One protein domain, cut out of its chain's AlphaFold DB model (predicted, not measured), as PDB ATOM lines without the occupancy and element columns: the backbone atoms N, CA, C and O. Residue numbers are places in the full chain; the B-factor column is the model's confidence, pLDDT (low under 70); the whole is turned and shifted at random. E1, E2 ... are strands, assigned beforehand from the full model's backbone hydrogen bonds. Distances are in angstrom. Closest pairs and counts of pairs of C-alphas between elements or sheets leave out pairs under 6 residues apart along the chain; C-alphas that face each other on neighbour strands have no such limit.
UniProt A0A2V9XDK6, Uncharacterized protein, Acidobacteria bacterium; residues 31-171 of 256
ATOM      1  N   LEU A  31     359.942 365.495 394.615       90.12
ATOM      2  CA  LEU A  31     360.923 364.981 393.668       90.12
ATOM      3  C   LEU A  31     360.426 365.186 392.233       90.12
ATOM      4  O   LEU A  31     359.336 364.714 391.892       90.12
ATOM      5  N   GLU A  32     361.221 365.857 391.410       93.06
ATOM      6  CA  GLU A  32     360.898 366.253 390.038       93.06
ATOM      7  C   GLU A  32     361.841 365.615 389.002       93.06
ATOM      8  O   GLU A  32     362.861 365.011 389.335       93.06
ATOM      9  N   GLU A  33     361.493 365.730 387.717       95.19
ATOM     10  CA  GLU A  33     362.365 365.284 386.622       95.19
ATOM     11  C   GLU A  33     363.737 365.993 386.690       95.19
ATOM     12  O   GLU A  33     363.820 367.220 386.766       95.19
ATOM     13  N   GLY A  34     364.819 365.212 386.640       94.44
ATOM     14  CA  GLY A  34     366.209 365.662 386.761       94.44
ATOM     15  C   GLY A  34     366.790 365.606 388.179       94.44
ATOM     16  O   GLY A  34     368.005 365.752 388.330       94.44
ATOM     17  N   ASP A  35     365.969 365.369 389.207       94.94
ATOM     18  CA  ASP A  35     366.468 365.168 390.568       94.94
ATOM     19  C   ASP A  35     367.187 363.821 390.710       94.94
ATOM     20  O   ASP A  35     366.884 362.846 390.019       94.94
ATOM     21  N   PHE A  36     368.131 363.764 391.652       94.25
ATOM     22  CA  PHE A  36     368.854 362.551 392.026       94.25
ATOM     23  C   PHE A  36     368.439 362.121 393.428       94.25
ATOM     24  O   PHE A  36     368.393 362.941 394.345       94.25
ATOM     25  N   VAL A  37     368.136 360.835 393.595       92.12
ATOM     26  CA  VAL A  37     367.686 360.280 394.872       92.12
ATOM     27  C   VAL A  37     368.241 358.875 395.080       92.12
ATOM     28  O   VAL A  37     368.229 358.036 394.175       92.12
ATOM     29  N   ALA A  38     368.748 358.590 396.278       90.81
ATOM     30  CA  ALA A  38     369.016 357.215 396.676       90.81
ATOM     31  C   ALA A  38     367.693 356.509 397.013       90.81
ATOM     32  O   ALA A  38     366.808 357.098 397.622       90.81
ATOM     33  N   GLU A  39     367.563 355.221 396.694       87.50
ATOM     34  CA  GLU A  39     366.338 354.453 396.985       87.50
ATOM     35  C   GLU A  39     365.940 354.537 398.475       87.50
ATOM     36  O   GLU A  39     364.775 354.736 398.817       87.50
ATOM     37  N   SER A  40     366.925 354.482 399.380       89.75
ATOM     38  CA  SER A  40     366.719 354.615 400.829       89.75
ATOM     39  C   SER A  40     366.245 356.000 401.278       89.75
ATOM     40  O   SER A  40     365.764 356.140 402.402       89.75
ATOM     41  N   GLU A  41     366.421 357.011 400.431       90.00
ATOM     42  CA  GLU A  41     366.061 358.408 400.674       90.00
ATOM     43  C   GLU A  41     364.739 358.797 400.001       90.00
ATOM     44  O   GLU A  41     364.294 359.934 400.163       90.00
ATOM     45  N   LEU A  42     364.074 357.865 399.301       91.69
ATOM     46  CA  LEU A  42     362.727 358.103 398.793       91.69
ATOM     47  C   LEU A  42     361.804 358.531 399.946       91.69
ATOM     48  O   LEU A  42     361.691 357.812 400.954       91.69
ATOM     49  N   PRO A  43     361.104 359.676 399.821       92.19
ATOM     50  CA  PRO A  43     360.184 360.118 400.851       92.19
ATOM     51  C   PRO A  43     359.099 359.057 401.016       92.19
ATOM     52  O   PRO A  43     358.542 358.562 400.040       92.19
ATOM     53  N   ARG A  44     358.792 358.688 402.263       92.62
ATOM     54  CA  ARG A  44     357.690 357.753 402.557       92.62
ATOM     55  C   ARG A  44     356.322 358.396 402.361       92.62
ATOM     56  O   ARG A  44     355.341 357.692 402.138       92.62
ATOM     57  N   GLU A  45     356.273 359.719 402.443       91.81
ATOM     58  CA  GLU A  45     355.078 360.524 402.264       91.81
ATOM     59  C   GLU A  45     355.450 361.831 401.557       91.81
ATOM     60  O   GLU A  45     356.406 362.505 401.947       91.81
ATOM     61  N   ILE A  46     354.692 362.175 400.520       90.50
ATOM     62  CA  ILE A  46     354.686 363.486 399.878       90.50
ATOM     63  C   ILE A  46     353.505 364.240 400.493       90.50
ATOM     64  O   ILE A  46     352.361 363.809 400.333       90.50
ATOM     65  N   PRO A  47     353.729 365.330 401.233       88.69
ATOM     66  CA  PRO A  47     352.639 366.043 401.877       88.69
ATOM     67  C   PRO A  47     351.808 366.854 400.875       88.69
ATOM     68  O   PRO A  47     352.216 367.031 399.726       88.69
ATOM     69  N   PRO A  48     350.660 367.382 401.331       86.12
ATOM     70  CA  PRO A  48     349.807 368.239 400.528       86.12
ATOM     71  C   PRO A  48     350.539 369.461 399.972       86.12
ATOM     72  O   PRO A  48     351.365 370.076 400.654       86.12
ATOM     73  N   ASP A  49     350.141 369.869 398.777       83.31
ATOM     74  CA  ASP A  49     350.583 371.090 398.117       83.31
ATOM     75  C   ASP A  49     349.374 371.889 397.580       83.31
ATOM     76  O   ASP A  49     348.221 371.630 397.937       83.31
ATOM     77  N   GLN A  50     349.633 372.940 396.795       78.38
ATOM     78  CA  GLN A  50     348.570 373.789 396.241       78.38
ATOM     79  C   GLN A  50     347.731 373.078 395.173       78.38
ATOM     80  O   GLN A  50     346.545 373.380 395.042       78.38
ATOM     81  N   ASP A  51     348.335 372.156 394.430       74.44
ATOM     82  CA  ASP A  51     347.709 371.437 393.325       74.44
ATOM     83  C   ASP A  51     347.054 370.129 393.791       74.44
ATOM     84  O   ASP A  51     346.232 369.559 393.070       74.44
ATOM     85  N   HIS A  52     347.398 369.661 394.994       79.88
ATOM     86  CA  HIS A  52     346.893 368.432 395.580       79.88
ATOM     87  C   HIS A  52     346.799 368.514 397.122       79.88
ATOM     88  O   HIS A  52     347.818 368.473 397.815       79.88
ATOM     89  N   PRO A  53     345.583 368.588 397.704       77.94
ATOM     90  CA  PRO A  53     345.388 368.868 399.129       77.94
ATOM     91  C   PRO A  53     345.523 367.643 400.051       77.94
ATOM     92  O   PRO A  53     345.341 367.782 401.263       77.94
ATOM     93  N   LEU A  54     345.805 366.454 399.513       84.69
ATOM     94  CA  LEU A  54     345.981 365.227 400.291       84.69
ATOM     95  C   LEU A  54     347.462 364.831 400.345       84.69
ATOM     96  O   LEU A  54     348.263 365.198 399.491       84.69
ATOM     97  N   ALA A  55     347.856 364.120 401.398       87.81
ATOM     98  CA  ALA A  55     349.189 363.535 401.463       87.81
ATOM     99  C   ALA A  55     349.202 362.243 400.637       87.81
ATOM    100  O   ALA A  55     348.273 361.439 400.740       87.81
ATOM    101  N   ARG A  56     350.265 362.020 399.865       89.31
ATOM    102  CA  ARG A  56     350.478 360.806 399.073       89.31
ATOM    103  C   ARG A  56     351.519 359.927 399.750       89.31
ATOM    104  O   ARG A  56     352.627 360.378 400.026       89.31
ATOM    105  N   LYS A  57     351.187 358.669 400.010       92.00
ATOM    106  CA  LYS A  57     352.086 357.694 400.639       92.00
ATOM    107  C   LYS A  57     352.756 356.843 399.574       92.00
ATOM    108  O   LYS A  57     352.112 356.487 398.593       92.00
ATOM    109  N   LEU A  58     354.018 356.491 399.786       93.56
ATOM    110  CA  LEU A  58     354.713 355.507 398.959       93.56
ATOM    111  C   LEU A  58     354.077 354.126 399.182       93.56
ATOM    112  O   LEU A  58     354.178 353.582 400.285       93.56
ATOM    113  N   ILE A  59     353.426 353.575 398.158       92.38
ATOM    114  CA  ILE A  59     352.750 352.270 398.216       92.38
ATOM    115  C   ILE A  59     353.568 351.146 397.576       92.38
ATOM    116  O   ILE A  59     353.471 350.007 398.027       92.38
ATOM    117  N   ALA A  60     354.410 351.471 396.591       92.69
ATOM    118  CA  ALA A  60     355.314 350.531 395.939       92.69
ATOM    119  C   ALA A  60     356.605 351.234 395.501       92.69
ATOM    120  O   ALA A  60     356.602 352.422 395.174       92.69
ATOM    121  N   ALA A  61     357.711 350.496 395.532       94.88
ATOM    122  CA  ALA A  61     359.000 350.907 394.995       94.88
ATOM    123  C   ALA A  61     359.682 349.653 394.450       94.88
ATOM    124  O   ALA A  61     360.081 348.788 395.231       94.88
ATOM    125  N   ASP A  62     359.767 349.553 393.128       94.88
ATOM    126  CA  ASP A  62     360.247 348.362 392.439       94.88
ATOM    127  C   ASP A  62     361.433 348.700 391.538       94.88
ATOM    128  O   ASP A  62     361.408 349.662 390.765       94.88
ATOM    129  N   GLU A  63     362.474 347.876 391.621       95.19
ATOM    130  CA  GLU A  63     363.601 347.917 390.697       95.19
ATOM    131  C   GLU A  63     363.436 346.868 389.597       95.19
ATOM    132  O   GLU A  63     363.121 345.703 389.850       95.19
ATOM    133  N   GLY A  64     363.733 347.269 388.367       94.75
ATOM    134  CA  GLY A  64     363.777 346.386 387.213       94.75
ATOM    135  C   GLY A  64     364.863 346.795 386.231       94.75
ATOM    136  O   GLY A  64     365.565 347.791 386.408       94.75
ATOM    137  N   GLU A  65     365.017 346.007 385.175       95.31
ATOM    138  CA  GLU A  65     365.947 346.300 384.089       95.31
ATOM    139  C   GLU A  65     365.161 346.516 382.798       95.31
ATOM    140  O   GLU A  65     364.296 345.714 382.454       95.31
ATOM    141  N   ILE A  66     365.475 347.590 382.074       93.81
ATOM    142  CA  ILE A  66     365.009 347.799 380.701       93.81
ATOM    143  C   ILE A  66     366.155 347.438 379.757       93.81
ATOM    144  O   ILE A  66     367.299 347.872 379.943       93.81
ATOM    145  N   SER A  67     365.848 346.635 378.736       90.44
ATOM    146  CA  SER A  67     366.828 346.233 377.729       90.44
ATOM    147  C   SER A  67     367.339 347.449 376.964       90.44
ATOM    148  O   SER A  67     366.567 348.270 376.476       90.44
ATOM    149  N   CYS A  68     368.657 347.549 376.853       85.44
ATOM    150  CA  CYS A  68     369.342 348.611 376.136       85.44
ATOM    151  C   CYS A  68     370.725 348.109 375.703       85.44
ATOM    152  O   CYS A  68     371.328 347.285 376.391       85.44
ATOM    153  N   GLU A  69     371.238 348.608 374.581       79.06
ATOM    154  CA  GLU A  69     372.622 348.378 374.149       79.06
ATOM    155  C   GLU A  69     373.514 349.539 374.633       79.06
ATOM    156  O   GLU A  69     373.038 350.667 374.724       79.06
ATOM    157  N   PRO A  70     374.799 349.332 374.963       76.56
ATOM    158  CA  PRO A  70     375.479 348.041 375.069       76.56
ATOM    159  C   PRO A  70     375.119 347.267 376.347       76.56
ATOM    160  O   PRO A  70     375.491 346.106 376.494       76.56
ATOM    161  N   THR A  71     374.462 347.917 377.309       87.56
ATOM    162  CA  THR A  71     374.118 347.317 378.600       87.56
ATOM    163  C   THR A  71     372.710 347.718 379.025       87.56
ATOM    164  O   THR A  71     372.383 348.911 378.931       87.56
ATOM    165  N   PRO A  72     371.916 346.774 379.568       90.75
ATOM    166  CA  PRO A  72     370.638 347.082 380.196       90.75
ATOM    167  C   PRO A  72     370.770 348.193 381.238       90.75
ATOM    168  O   PRO A  72     371.805 348.323 381.899       90.75
ATOM    169  N   GLN A  73     369.716 348.988 381.380       93.12
ATOM    170  CA  GLN A  73     369.652 350.050 382.379       93.12
ATOM    171  C   GLN A  73     368.759 349.609 383.530       93.12
ATOM    172  O   GLN A  73     367.659 349.098 383.309       93.12
ATOM    173  N   LYS A  74     369.223 349.840 384.759       95.88
ATOM    174  CA  LYS A  74     368.415 349.640 385.961       95.88
ATOM    175  C   LYS A  74     367.484 350.824 386.158       95.88
ATOM    176  O   LYS A  74     367.941 351.968 386.138       95.88
ATOM    177  N   ILE A  75     366.212 350.531 386.367       96.69
ATOM    178  CA  ILE A  75     365.142 351.499 386.562       96.69
ATOM    179  C   ILE A  75     364.500 351.250 387.917       96.69
ATOM    180  O   ILE A  75     364.214 350.108 388.263       96.69
ATOM    181  N   LEU A  76     364.261 352.326 388.649       96.81
ATOM    182  CA  LEU A  76     363.439 352.365 389.845       96.81
ATOM    183  C   LEU A  76     362.103 353.008 389.485       96.81
ATOM    184  O   LEU A  76     362.077 354.088 388.888       96.81
ATOM    185  N   VAL A  77     361.009 352.353 389.855       96.88
ATOM    186  CA  VAL A  77     359.658 352.901 389.748       96.88
ATOM    187  C   VAL A  77     359.091 353.048 391.150       96.88
ATOM    188  O   VAL A  77     359.024 352.072 391.890       96.88
ATOM    189  N   ALA A  78     358.713 354.267 391.526       95.94
ATOM    190  CA  ALA A  78     358.132 354.562 392.833       95.94
ATOM    191  C   ALA A  78     356.701 355.077 392.663       95.94
ATOM    192  O   ALA A  78     356.480 356.084 391.988       95.94
ATOM    193  N   HIS A  79     355.746 354.402 393.298       94.44
ATOM    194  CA  HIS A  79     354.322 354.703 393.203       94.44
ATOM    195  C   HIS A  79     353.821 355.299 394.515       94.44
ATOM    196  O   HIS A  79     353.868 354.677 395.582       94.44
ATOM    197  N   TYR A  80     353.321 356.524 394.419       92.44
ATOM    198  CA  TYR A  80     352.717 357.281 395.500       92.44
ATOM    199  C   TYR A  80     351.212 357.411 395.299       92.44
ATOM    200  O   TYR A  80     350.775 357.780 394.212       92.44
ATOM    201  N   ARG A  81     350.437 357.192 396.362       89.12
ATOM    202  CA  ARG A  81     348.973 357.283 396.337       89.12
ATOM    203  C   ARG A  81     348.424 358.015 397.552       89.12
ATOM    204  O   ARG A  81     348.851 357.767 398.683       89.12
ATOM    205  N   ALA A  82     347.471 358.911 397.330       87.25
ATOM    206  CA  ALA A  82     346.700 359.537 398.392       87.25
ATOM    207  C   ALA A  82     345.618 358.590 398.926       87.25
ATOM    208  O   ALA A  82     344.992 357.836 398.183       87.25
ATOM    209  N   GLU A  83     345.360 358.646 400.232       79.25
ATOM    210  CA  GLU A  83     344.179 357.991 400.796       79.25
ATOM    211  C   GLU A  83     342.940 358.857 400.509       79.25
ATOM    212  O   GLU A  83     342.899 360.015 400.950       79.25
ATOM    213  N   PRO A  84     341.908 358.332 399.820       67.81
ATOM    214  CA  PRO A  84     340.722 359.102 399.462       67.81
ATOM    215  C   PRO A  84     339.913 359.418 400.722       67.81
ATOM    216  O   PRO A  84     339.125 358.615 401.219       67.81
ATOM    217  N   THR A  85     340.131 360.604 401.275       64.81
ATOM    218  CA  THR A  85     339.442 361.083 402.484       64.81
ATOM    219  C   THR A  85     338.481 362.232 402.188       64.81
ATOM    220  O   THR A  85     337.637 362.563 403.021       64.81
ATOM    221  N   ALA A  86     338.569 362.823 400.993       58.72
ATOM    222  CA  ALA A  86     337.732 363.926 400.549       58.72
ATOM    223  C   ALA A  86     336.576 363.440 399.659       58.72
ATOM    224  O   ALA A  86     336.705 362.470 398.920       58.72
ATOM    225  N   GLN A  87     335.445 364.157 399.682       61.22
ATOM    226  CA  GLN A  87     334.365 363.961 398.699       61.22
ATOM    227  C   GLN A  87     334.833 364.220 397.258       61.22
ATOM    228  O   GLN A  87     334.207 363.716 396.330       61.22
ATOM    229  N   PHE A  88     335.907 365.000 397.088       63.22
ATOM    230  CA  PHE A  88     336.542 365.278 395.808       63.22
ATOM    231  C   PHE A  88     338.053 365.479 395.973       63.22
ATOM    232  O   PHE A  88     338.472 366.307 396.786       63.22
ATOM    233  N   SER A  89     338.853 364.757 395.192       69.75
ATOM    234  CA  SER A  89     340.302 364.949 395.050       69.75
ATOM    235  C   SER A  89     340.725 364.650 393.612       69.75
ATOM    236  O   SER A  89     340.003 363.991 392.870       69.75
ATOM    237  N   MET A  90     341.851 365.217 393.194       75.56
ATOM    238  CA  MET A  90     342.469 364.989 391.888       75.56
ATOM    239  C   MET A  90     343.950 364.741 392.100       75.56
ATOM    240  O   MET A  90     344.496 365.222 393.095       75.56
ATOM    241  N   LYS A  91     344.618 364.104 391.134       81.19
ATOM    242  CA  LYS A  91     346.071 363.892 391.184       81.19
ATOM    243  C   LYS A  91     346.535 363.057 392.375       81.19
ATOM    244  O   LYS A  91     347.628 363.270 392.906       81.19
ATOM    245  N   ASP A  92     345.673 362.126 392.773       82.94
ATOM    246  CA  ASP A  92     345.850 361.246 393.923       82.94
ATOM    247  C   ASP A  92     346.998 360.248 393.725       82.94
ATOM    248  O   ASP A  92     347.712 359.964 394.688       82.94
ATOM    249  N   ASP A  93     347.244 359.808 392.488       87.00
ATOM    250  CA  ASP A  93     348.377 358.941 392.155       87.00
ATOM    251  C   ASP A  93     349.515 359.708 391.465       87.00
ATOM    252  O   ASP A  93     349.299 360.600 390.632       87.00
ATOM    253  N   ARG A  94     350.752 359.331 391.801       90.38
ATOM    254  CA  ARG A  94     351.988 359.819 391.178       90.38
ATOM    255  C   ARG A  94     352.984 358.673 391.029       90.38
ATOM    256  O   ARG A  94     353.270 357.982 392.003       90.38
ATOM    257  N   ILE A  95     353.560 358.531 389.841       93.44
ATOM    258  CA  ILE A  95     354.641 357.584 389.558       93.44
ATOM    259  C   ILE A  95     355.917 358.356 389.238       93.44
ATOM    260  O   ILE A  95     355.911 359.282 388.427       93.44
ATOM    261  N   LEU A  96     357.017 357.949 389.862       95.81
ATOM    262  CA  LEU A  96     358.366 358.373 389.509       95.81
ATOM    263  C   LEU A  96     359.046 357.232 388.756       95.81
ATOM    264  O   LEU A  96     359.046 356.103 389.241       95.81
ATOM    265  N   VAL A  97     359.652 357.527 387.609       97.19
ATOM    266  CA  VAL A  97     360.513 356.592 386.874       97.19
ATOM    267  C   VAL A  97     361.922 357.160 386.871       97.19
ATOM    268  O   VAL A  97     362.149 358.257 386.354       97.19
ATOM    269  N   ALA A  98     362.870 356.421 387.438       96.81
ATOM    270  CA  ALA A  98     364.234 356.884 387.635       96.81
ATOM    271  C   ALA A  98     365.266 355.861 387.145       96.81
ATOM    272  O   ALA A  98     365.087 354.660 387.319       96.81
ATOM    273  N   VAL A  99     366.357 356.320 386.537       96.69
ATOM    274  CA  VAL A  99     367.445 355.469 386.028       96.69
ATOM    275  C   VAL A  99     368.632 355.476 386.976       96.69
ATOM    276  O   VAL A  99     369.025 356.522 387.492       96.69
ATOM    277  N   LYS A 100     369.249 354.313 387.192       95.44
ATOM    278  CA  LYS A 100     370.428 354.215 388.055       95.44
ATOM    279  C   LYS A 100     371.602 355.005 387.475       95.44
ATOM    280  O   LYS A 100     372.049 354.757 386.353       95.44
ATOM    281  N   GLN A 101     372.167 355.892 388.287       92.25
ATOM    282  CA  GLN A 101     373.426 356.578 388.032       92.25
ATOM    283  C   GLN A 101     374.362 356.413 389.233       92.25
ATOM    284  O   GLN A 101     374.172 357.033 390.275       92.25
ATOM    285  N   ALA A 102     375.403 355.589 389.078       88.81
ATOM    286  CA  ALA A 102     376.315 355.234 390.170       88.81
ATOM    287  C   ALA A 102     375.553 354.688 391.396       88.81
ATOM    288  O   ALA A 102     374.958 353.617 391.287       88.81
ATOM    289  N   ASP A 103     375.554 355.405 392.522       89.31
ATOM    290  CA  ASP A 103     374.886 355.001 393.767       89.31
ATOM    291  C   ASP A 103     373.472 355.591 393.920       89.31
ATOM    292  O   ASP A 103     372.705 355.130 394.765       89.31
ATOM    293  N   GLU A 104     373.062 356.501 393.036       94.56
ATOM    294  CA  GLU A 104     371.771 357.203 393.074       94.56
ATOM    295  C   GLU A 104     370.907 356.853 391.852       94.56
ATOM    296  O   GLU A 104     371.326 356.109 390.958       94.56
ATOM    297  N   PHE A 105     369.675 357.350 391.832       95.25
ATOM    298  CA  PHE A 105     368.764 357.276 390.697       95.25
ATOM    299  C   PHE A 105     368.400 358.686 390.231       95.25
ATOM    300  O   PHE A 105     367.956 359.498 391.035       95.25
ATOM    301  N   GLU A 106     368.579 358.966 388.941       96.62
ATOM    302  CA  GLU A 106     368.111 360.201 388.303       96.62
ATOM    303  C   GLU A 106     366.662 360.020 387.857       96.62
ATOM    304  O   GLU A 106     366.354 359.074 387.130       96.62
ATOM    305  N   ILE A 107     365.773 360.925 388.249       96.88
ATOM    306  CA  ILE A 107     364.360 360.883 387.874       96.88
ATOM    307  C   ILE A 107     364.208 361.341 386.425       96.88
ATOM    308  O   ILE A 107     364.459 362.495 386.091       96.88
ATOM    309  N   LEU A 108     363.767 360.435 385.557       95.44
ATOM    310  CA  LEU A 108     363.575 360.702 384.130       95.44
ATOM    311  C   LEU A 108     362.148 361.118 383.793       95.44
ATOM    312  O   LEU A 108     361.928 361.820 382.807       95.44
ATOM    313  N   LYS A 109     361.177 360.619 384.558       95.81
ATOM    314  CA  LYS A 109     359.762 360.870 384.312       95.81
ATOM    315  C   LYS A 109     359.002 360.974 385.617       95.81
ATOM    316  O   LYS A 109     359.161 360.137 386.506       95.81
ATOM    317  N   VAL A 110     358.118 361.960 385.673       94.38
ATOM    318  CA  VAL A 110     357.067 362.049 386.679       94.38
ATOM    319  C   VAL A 110     355.721 361.956 385.969       94.38
ATOM    320  O   VAL A 110     355.430 362.746 385.070       94.38
ATOM    321  N   LEU A 111     354.904 360.983 386.361       91.75
ATOM    322  CA  LEU A 111     353.518 360.842 385.917       91.75
ATOM    323  C   LEU A 111     352.591 361.162 387.086       91.75
ATOM    324  O   LEU A 111     352.872 360.792 388.225       91.75
ATOM    325  N   GLN A 112     351.493 361.854 386.810       88.12
ATOM    326  CA  GLN A 112     350.510 362.247 387.812       88.12
ATOM    327  C   GLN A 112     349.112 362.038 387.235       88.12
ATOM    328  O   GLN A 112     348.874 362.367 386.075       88.12
ATOM    329  N   SER A 113     348.219 361.439 388.023       81.25
ATOM    330  CA  SER A 113     346.862 361.127 387.567       81.25
ATOM    331  C   SER A 113     346.085 362.423 387.336       81.25
ATOM    332  O   SER A 113     346.169 363.351 388.131       81.25
ATOM    333  N   GLU A 114     345.293 362.496 386.274       75.81
ATOM    334  CA  GLU A 114     344.337 363.594 386.062       75.81
ATOM    335  C   GLU A 114     342.903 363.174 386.437       75.81
ATOM    336  O   GLU A 114     341.948 363.937 386.273       75.81
ATOM    337  N   THR A 115     342.738 361.956 386.960       69.19
ATOM    338  CA  THR A 115     341.444 361.422 387.379       69.19
ATOM    339  C   THR A 115     340.974 362.093 388.666       69.19
ATOM    340  O   THR A 115     341.743 362.330 389.599       69.19
ATOM    341  N   ALA A 116     339.685 362.440 388.685       65.00
ATOM    342  CA  ALA A 116     339.028 363.016 389.844       65.00
ATOM    343  C   ALA A 116     338.255 361.934 390.602       65.00
ATOM    344  O   ALA A 116     337.387 361.265 390.036       65.00
ATOM    345  N   ILE A 117     338.517 361.800 391.897       60.81
ATOM    346  CA  ILE A 117     337.726 360.960 392.794       60.81
ATOM    347  C   ILE A 117     336.445 361.716 393.146       60.81
ATOM    348  O   ILE A 117     336.501 362.867 393.571       60.81
ATOM    349  N   VAL A 118     335.282 361.076 392.998       58.06
ATOM    350  CA  VAL A 118     333.972 361.639 393.367       58.06
ATOM    351  C   VAL A 118     333.333 360.755 394.443       58.06
ATOM    352  O   VAL A 118     333.322 359.533 394.325       58.06
ATOM    353  N   ASP A 119     332.808 361.374 395.502       56.00
ATOM    354  CA  ASP A 119     332.113 360.744 396.640       56.00
ATOM    355  C   ASP A 119     332.987 359.917 397.606       56.00
ATOM    356  O   ASP A 119     332.492 359.025 398.301       56.00
ATOM    357  N   GLY A 120     334.285 360.230 397.711       51.28
ATOM    358  CA  GLY A 120     335.183 359.645 398.723       51.28
ATOM    359  C   GLY A 120     335.389 358.133 398.596       51.28
ATOM    360  O   GLY A 120     335.869 357.485 399.525       51.28
ATOM    361  N   LYS A 121     335.012 357.563 397.452       52.22
ATOM    362  CA  LYS A 121     335.335 356.197 397.061       52.22
ATOM    363  C   LYS A 121     336.182 356.273 395.803       52.22
ATOM    364  O   LYS A 121     335.724 356.811 394.800       52.22
ATOM    365  N   LEU A 122     337.383 355.702 395.855       49.72
ATOM    366  CA  LEU A 122     338.107 355.312 394.647       49.72
ATOM    367  C   LEU A 122     337.155 354.426 393.831       49.72
ATOM    368  O   LEU A 122     336.838 353.311 394.240       49.72
ATOM    369  N   SER A 123     336.644 354.928 392.706       45.19
ATOM    370  CA  SER A 123     336.046 354.046 391.694       45.19
ATOM    371  C   SER A 123     337.131 353.218 390.992       45.19
ATOM    372  O   SER A 123     336.816 352.242 390.311       45.19
ATOM    373  N   SER A 124     338.391 353.614 391.148       45.06
ATOM    374  CA  SER A 124     339.583 353.019 390.574       45.06
ATOM    375  C   SER A 124     340.546 352.697 391.708       45.06
ATOM    376  O   SER A 124     341.292 353.546 392.161       45.06
ATOM    377  N   GLU A 125     340.570 351.455 392.180       47.00
ATOM    378  CA  GLU A 125     341.694 351.005 393.015       47.00
ATOM    379  C   GLU A 125     343.038 351.049 392.245       47.00
ATOM    380  O   GLU A 125     344.084 350.897 392.865       47.00
ATOM    381  N   ASP A 126     343.037 351.356 390.937       56.09
ATOM    382  CA  ASP A 126     344.219 351.385 390.074       56.09
ATOM    383  C   ASP A 126     344.129 352.512 389.014       56.09
ATOM    384  O   ASP A 126     343.761 352.272 387.861       56.09
ATOM    385  N   ASP A 127     344.394 353.770 389.390       69.56
ATOM    386  CA  ASP A 127     344.534 354.858 388.402       69.56
ATOM    387  C   ASP A 127     345.783 354.650 387.547       69.56
ATOM    388  O   ASP A 127     345.716 354.793 386.325       69.56
ATOM    389  N   PHE A 128     346.885 354.241 388.177       77.75
ATOM    390  CA  PHE A 128     348.013 353.646 387.480       77.75
ATOM    391  C   PHE A 128     348.203 352.172 387.825       77.75
ATOM    392  O   PHE A 128     347.964 351.741 388.954       77.75
ATOM    393  N   GLU A 129     348.693 351.426 386.837       84.06
ATOM    394  CA  GLU A 129     349.261 350.093 387.014       84.06
ATOM    395  C   GLU A 129     350.591 350.012 386.258       84.06
ATOM    396  O   GLU A 129     350.623 350.163 385.033       84.06
ATOM    397  N   GLU A 130     351.675 349.759 386.982       90.06
ATOM    398  CA  GLU A 130     353.036 349.624 386.474       90.06
ATOM    399  C   GLU A 130     353.534 348.172 386.530       90.06
ATOM    400  O   GLU A 130     353.312 347.447 387.498       90.06
ATOM    401  N   GLU A 131     354.225 347.726 385.481       92.56
ATOM    402  CA  GLU A 131     354.793 346.378 385.409       92.56
ATOM    403  C   GLU A 131     356.055 346.360 384.537       92.56
ATOM    404  O   GLU A 131     356.083 346.912 383.435       92.56
ATOM    405  N   PHE A 132     357.102 345.660 384.982       95.12
ATOM    406  CA  PHE A 132     358.218 345.297 384.107       95.12
ATOM    407  C   PHE A 132     357.843 344.073 383.270       95.12
ATOM    408  O   PHE A 132     357.719 342.961 383.785       95.12
ATOM    409  N   ILE A 133     357.693 344.265 381.962       94.94
ATOM    410  CA  ILE A 133     357.242 343.220 381.039       94.94
ATOM    411  C   ILE A 133     358.385 342.707 380.165       94.94
ATOM    412  O   ILE A 133     359.358 343.410 379.897       94.94
ATOM    413  N   THR A 134     358.261 341.465 379.691       93.38
ATOM    414  CA  THR A 134     359.218 340.851 378.758       93.38
ATOM    415  C   THR A 134     358.520 340.420 377.473       93.38
ATOM    416  O   THR A 134     357.547 339.665 377.517       93.38
ATOM    417  N   ILE A 135     359.036 340.867 376.328       91.50
ATOM    418  CA  ILE A 135     358.530 340.540 374.989       91.50
ATOM    419  C   ILE A 135     359.713 340.139 374.120       91.50
ATOM    420  O   ILE A 135     360.675 340.890 373.993       91.50
ATOM    421  N   GLU A 136     359.662 338.934 373.548       87.62
ATOM    422  CA  GLU A 136     360.740 338.390 372.702       87.62
ATOM    423  C   GLU A 136     362.136 338.434 373.368       87.62
ATOM    424  O   GLU A 136     363.161 338.550 372.703       87.62
ATOM    425  N   GLY A 137     362.181 338.328 374.702       87.94
ATOM    426  CA  GLY A 137     363.414 338.393 375.498       87.94
ATOM    427  C   GLY A 137     363.924 339.810 375.791       87.94
ATOM    428  O   GLY A 137     364.957 339.945 376.438       87.94
ATOM    429  N   MET A 138     363.214 340.847 375.344       89.44
ATOM    430  CA  MET A 138     363.505 342.246 375.658       89.44
ATOM    431  C   MET A 138     362.604 342.732 376.791       89.44
ATOM    432  O   MET A 138     361.426 342.375 376.853       89.44
ATOM    433  N   HIS A 139     363.167 343.545 377.678       93.56
ATOM    434  CA  HIS A 139     362.516 344.040 378.882       93.56
ATOM    435  C   HIS A 139     362.094 345.500 378.717       93.56
ATOM    436  O   HIS A 139     362.893 346.325 378.270       93.56
ATOM    437  N   PHE A 140     360.860 345.810 379.110       94.62
ATOM    438  CA  PHE A 140     360.243 347.134 379.015       94.62
ATOM    439  C   PHE A 140     359.544 347.494 380.324       94.62
ATOM    440  O   PHE A 140     359.189 346.609 381.103       94.62
ATOM    441  N   LEU A 141     359.290 348.785 380.531       96.50
ATOM    442  CA  LEU A 141     358.388 349.253 381.580       96.50
ATOM    443  C   LEU A 141     357.019 349.539 380.960       96.50
ATOM    444  O   LEU A 141     356.906 350.371 380.069       96.50
ATOM    445  N   TYR A 142     355.986 348.847 381.415       94.81
ATOM    446  CA  TYR A 142     354.609 349.059 380.995       94.81
ATOM    447  C   TYR A 142     353.861 349.849 382.062       94.81
ATOM    448  O   TYR A 142     353.879 349.458 383.224       94.81
ATOM    449  N   ILE A 143     353.213 350.945 381.672       91.75
ATOM    450  CA  ILE A 143     352.372 351.743 382.565       91.75
ATOM    451  C   ILE A 143     351.001 351.907 381.914       91.75
ATOM    452  O   ILE A 143     350.891 352.347 380.769       91.75
ATOM    453  N   ARG A 144     349.951 351.543 382.645       86.62
ATOM    454  CA  ARG A 144     348.559 351.838 382.295       86.62
ATOM    455  C   ARG A 144     348.065 352.995 383.137       86.62
ATOM    456  O   ARG A 144     348.321 353.006 384.333       86.62
ATOM    457  N   THR A 145     347.304 353.885 382.519       81.19
ATOM    458  CA  THR A 145     346.659 355.026 383.163       81.19
ATOM    459  C   THR A 145     345.167 354.972 382.870       81.19
ATOM    460  O   THR A 145     344.750 355.008 381.712       81.19
ATOM    461  N   ARG A 146     344.329 354.894 383.901       71.81
ATOM    462  CA  ARG A 146     342.875 354.989 383.737       71.81
ATOM    463  C   ARG A 146     342.463 356.457 383.694       71.81
ATOM    464  O   ARG A 146     342.678 357.206 384.645       71.81
ATOM    465  N   VAL A 147     341.830 356.863 382.598       64.12
ATOM    466  CA  VAL A 147     341.309 358.221 382.423       64.12
ATOM    467  C   VAL A 147     339.848 358.276 382.866       64.12
ATOM    468  O   VAL A 147     339.015 357.462 382.462       64.12
ATOM    469  N   SER A 148     339.518 359.271 383.687       52.88
ATOM    470  CA  SER A 148     338.146 359.553 384.117       52.88
ATOM    471  C   SER A 148     337.210 359.878 382.949       52.88
ATOM    472  O   SER A 148     337.473 360.782 382.161       52.88
ATOM    473  N   GLY A 149     336.059 359.201 382.883       55.41
ATOM    474  CA  GLY A 149     334.983 359.499 381.932       55.41
ATOM    475  C   GLY A 149     334.083 358.296 381.638       55.41
ATOM    476  O   GLY A 149     334.435 357.156 381.930       55.41
ATOM    477  N   SER A 150     332.918 358.526 381.020       44.16
ATOM    478  CA  SER A 150     331.968 357.457 380.649       44.16
ATOM    479  C   SER A 150     332.501 356.475 379.598       44.16
ATOM    480  O   SER A 150     331.885 355.436 379.390       44.16
ATOM    481  N   GLY A 151     333.616 356.807 378.937       50.06
ATOM    482  CA  GLY A 151     334.277 355.952 377.947       50.06
ATOM    483  C   GLY A 151     335.319 354.993 378.527       50.06
ATOM    484  O   GLY A 151     335.827 354.161 377.784       50.06
ATOM    485  N   GLY A 152     335.664 355.103 379.821       53.69
ATOM    486  CA  GLY A 152     336.609 354.190 380.482       53.69
ATOM    487  C   GLY A 152     337.958 354.055 379.765       53.69
ATOM    488  O   GLY A 152     338.515 352.961 379.727       53.69
ATOM    489  N   ILE A 153     338.442 355.138 379.144       57.19
ATOM    490  CA  ILE A 153     339.646 355.113 378.312       57.19
ATOM    491  C   ILE A 153     340.842 354.788 379.205       57.19
ATOM    492  O   ILE A 153     341.118 355.490 380.177       57.19
ATOM    493  N   VAL A 154     341.547 353.713 378.866       67.00
ATOM    494  CA  VAL A 154     342.824 353.359 379.484       67.00
ATOM    495  C   VAL A 154     343.912 353.797 378.516       67.00
ATOM    496  O   VAL A 154     344.085 353.191 377.457       67.00
ATOM    497  N   GLU A 155     344.613 354.870 378.862       78.06
ATOM    498  CA  GLU A 155     345.883 355.182 378.217       78.06
ATOM    499  C   GLU A 155     346.909 354.141 378.659       78.06
ATOM    500  O   GLU A 155     346.859 353.608 379.770       78.06
ATOM    501  N   HIS A 156     347.816 353.780 377.766       86.81
ATOM    502  CA  HIS A 156     348.823 352.783 378.066       86.81
ATOM    503  C   HIS A 156     350.101 353.125 377.315       86.81
ATOM    504  O   HIS A 156     350.073 353.383 376.114       86.81
ATOM    505  N   ASP A 157     351.217 353.076 378.025       91.75
ATOM    506  CA  ASP A 157     352.531 353.362 377.478       91.75
ATOM    507  C   ASP A 157     353.466 352.196 377.759       91.75
ATOM    508  O   ASP A 157     353.552 351.679 378.876       91.75
ATOM    509  N   VAL A 158     354.200 351.787 376.730       93.94
ATOM    510  CA  VAL A 158     355.332 350.874 376.872       93.94
ATOM    511  C   VAL A 158     356.588 351.706 376.722       93.94
ATOM    512  O   VAL A 158     356.863 352.232 375.648       93.94
ATOM    513  N   TYR A 159     357.345 351.833 377.798       93.69
ATOM    514  CA  TYR A 159     358.573 352.597 377.846       93.69
ATOM    515  C   TYR A 159     359.788 351.720 377.554       93.69
ATOM    516  O   TYR A 159     359.951 350.614 378.075       93.69
ATOM    517  N   THR A 160     360.681 352.278 376.748       92.25
ATOM    518  CA  THR A 160     362.055 351.821 376.561       92.25
ATOM    519  C   THR A 160     363.023 352.920 376.977       92.25
ATOM    520  O   THR A 160     362.640 354.081 377.121       92.25
ATOM    521  N   ILE A 161     364.298 352.567 377.125       89.69
ATOM    522  CA  ILE A 161     365.365 353.515 377.419       89.69
ATOM    523  C   ILE A 161     366.517 353.391 376.426       89.69
ATOM    524  O   ILE A 161     366.846 352.308 375.936       89.69
ATOM    525  N   SER A 162     367.118 354.530 376.118       85.44
ATOM    526  CA  SER A 162     368.309 354.655 375.295       85.44
ATOM    527  C   SER A 162     369.612 354.542 376.090       85.44
ATOM    528  O   SER A 162     369.630 354.680 377.313       85.44
ATOM    529  N   SER A 163     370.746 354.374 375.401       81.06
ATOM    530  CA  SER A 163     372.066 354.373 376.055       81.06
ATOM    531  C   SER A 163     372.441 355.716 376.665       81.06
ATOM    532  O   SER A 163     373.218 355.762 377.613       81.06
ATOM    533  N   ASP A 164     371.917 356.816 376.116       83.56
ATOM    534  CA  ASP A 164     372.044 358.152 376.703       83.56
ATOM    535  C   ASP A 164     371.012 358.404 377.816       83.56
ATOM    536  O   ASP A 164     370.913 359.526 378.305       83.56
ATOM    537  N   ARG A 165     370.316 357.346 378.267       86.50
ATOM    538  CA  ARG A 165     369.400 357.316 379.415       86.50
ATOM    539  C   ARG A 165     368.152 358.177 379.239       86.50
ATOM    540  O   ARG A 165     367.593 358.687 380.200       86.50
ATOM    541  N   LYS A 166     367.683 358.312 378.004       86.88
ATOM    542  CA  LYS A 166     366.398 358.929 377.685       86.88
ATOM    543  C   LYS A 166     365.317 357.867 377.626       86.88
ATOM    544  O   LYS A 166     365.444 356.870 376.915       86.88
ATOM    545  N   LEU A 167     364.240 358.112 378.360       90.00
ATOM    546  CA  LEU A 167     363.030 357.309 378.290       90.00
ATOM    547  C   LEU A 167     362.255 357.661 377.010       90.00
ATOM    548  O   LEU A 167     362.209 358.819 376.595       90.00
ATOM    549  N   SER A 168     361.667 356.673 376.347       88.88
ATOM    550  CA  SER A 168     360.868 356.864 375.129       88.88
ATOM    551  C   SER A 168     359.718 355.867 375.084       88.88
ATOM    552  O   SER A 168     359.860 354.740 375.553       88.88
ATOM    553  N   ILE A 169     358.588 356.276 374.510       91.25
ATOM    554  CA  ILE A 169     357.415 355.413 374.341       91.25
ATOM    555  C   ILE A 169     357.562 354.619 373.043       91.25
ATOM    556  O   ILE A 169     357.875 355.178 371.990       91.25
ATOM    557  N   VAL A 170     357.313 353.316 373.117       91.56
ATOM    558  CA  VAL A 170     357.269 352.423 371.962       91.56
ATOM    559  C   VAL A 170     355.930 352.600 371.251       91.56
ATOM    560  O   VAL A 170     354.887 352.307 371.837       91.56
ATOM    561  N   PRO A 171     355.917 353.047 369.986       91.31
ATOM    562  CA  PRO A 171     354.669 353.333 369.302       91.31
ATOM    563  C   PRO A 171     353.916 352.048 368.944       91.31
ATOM    564  O   PRO A 171     354.506 351.053 368.511       91.31
TER     565      PRO A 171
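This is residues 31 to 171 of the 256 residues of an uncharacterized protein of Acidobacteria bacterium (UniProt A0A2V9XDK6). Two strongly twisted four-strand sheets, E1 E2 E4 E5 and E7 E8 E9 E10, are stacked face to face as a sandwich, with their strands running nearly in line. The small strand pair E3 and E6 lies at one end, and the opening stretch, residues 31 to 55, covers the far face of the first sheet and pairs briefly with its edge strands E5 and E1. The printed part has 141 residues with no named helix and ten named strands, E1 to E10 in order along the chain; the class is all strand, and each sheet is antiparallel. The whole is compact, with a radius of gyration of the C-alphas of 15.6 A, and only just flat, spanning 50 by 35 by 19 A.

E1 is residues 56 to 66, 26.8 A long, beginning at C-alpha 56 (350.478, 360.806, 399.073) and bending by 57 degrees at residue 59. E2 is residues 73 to 82, 29.6 A. E3, residues 88 to 90, runs on into E4, residues 93 to 101, 25.5 A, at 24 degrees. E5, residues 104 to 112, 22.5 A, bends by 60 degrees at residue 108; E6 is residues 116 to 118. E7, residues 128 to 135, 20.9 A, bends by 55 degrees at residue 132. E8 is residues 138 to 146, 25.6 A, and E9 residues 154 to 161, 22.6 A. E10, residues 167 to 169, ends at C-alpha 169 (357.415, 355.413, 374.341).

The first sheet runs E1 E2 E4 E5. E1 and E2 form a hairpin, with N 62 and O 77 within hydrogen-bond range at 2.9 A. E2 and E4 have N 76 and O 98 at 2.8 A, and the hairpin of E4 and E5 has N 95 and O 111 at 2.9 A. Residues 36 to 37 pair antiparallel with 105 to 106 of E5, and 45 to 46 with 56 to 57 of E1. E3 and E6 are antiparallel neighbours, with N 117 and O 89 at 2.8 A. E7 E8 E9 E10 is a meander, each strand the antiparallel neighbour of the one before; N 131 and O 142 are 2.9 A apart, N 143 and O 157 2.9 A, and N 160 and O 168 2.9 A. The parts of the two sheets that face each other are 10.9 A centre to centre. The closest C-alphas of E1 and E8 are those of Ile 66 and His 139, 4.9 A apart; those of E5 and E10 are Leu 108 and Leu 167, 6.8 A.

The C-alphas farthest apart, those of Pro 70 and Asp 119, are 50.1 A apart. The printed part has no cut and no long link between named strands. Mean pLDDT of the printed part is 83.6; residues 84 to 89, 115 to 127 and 147 to 154 are under 70.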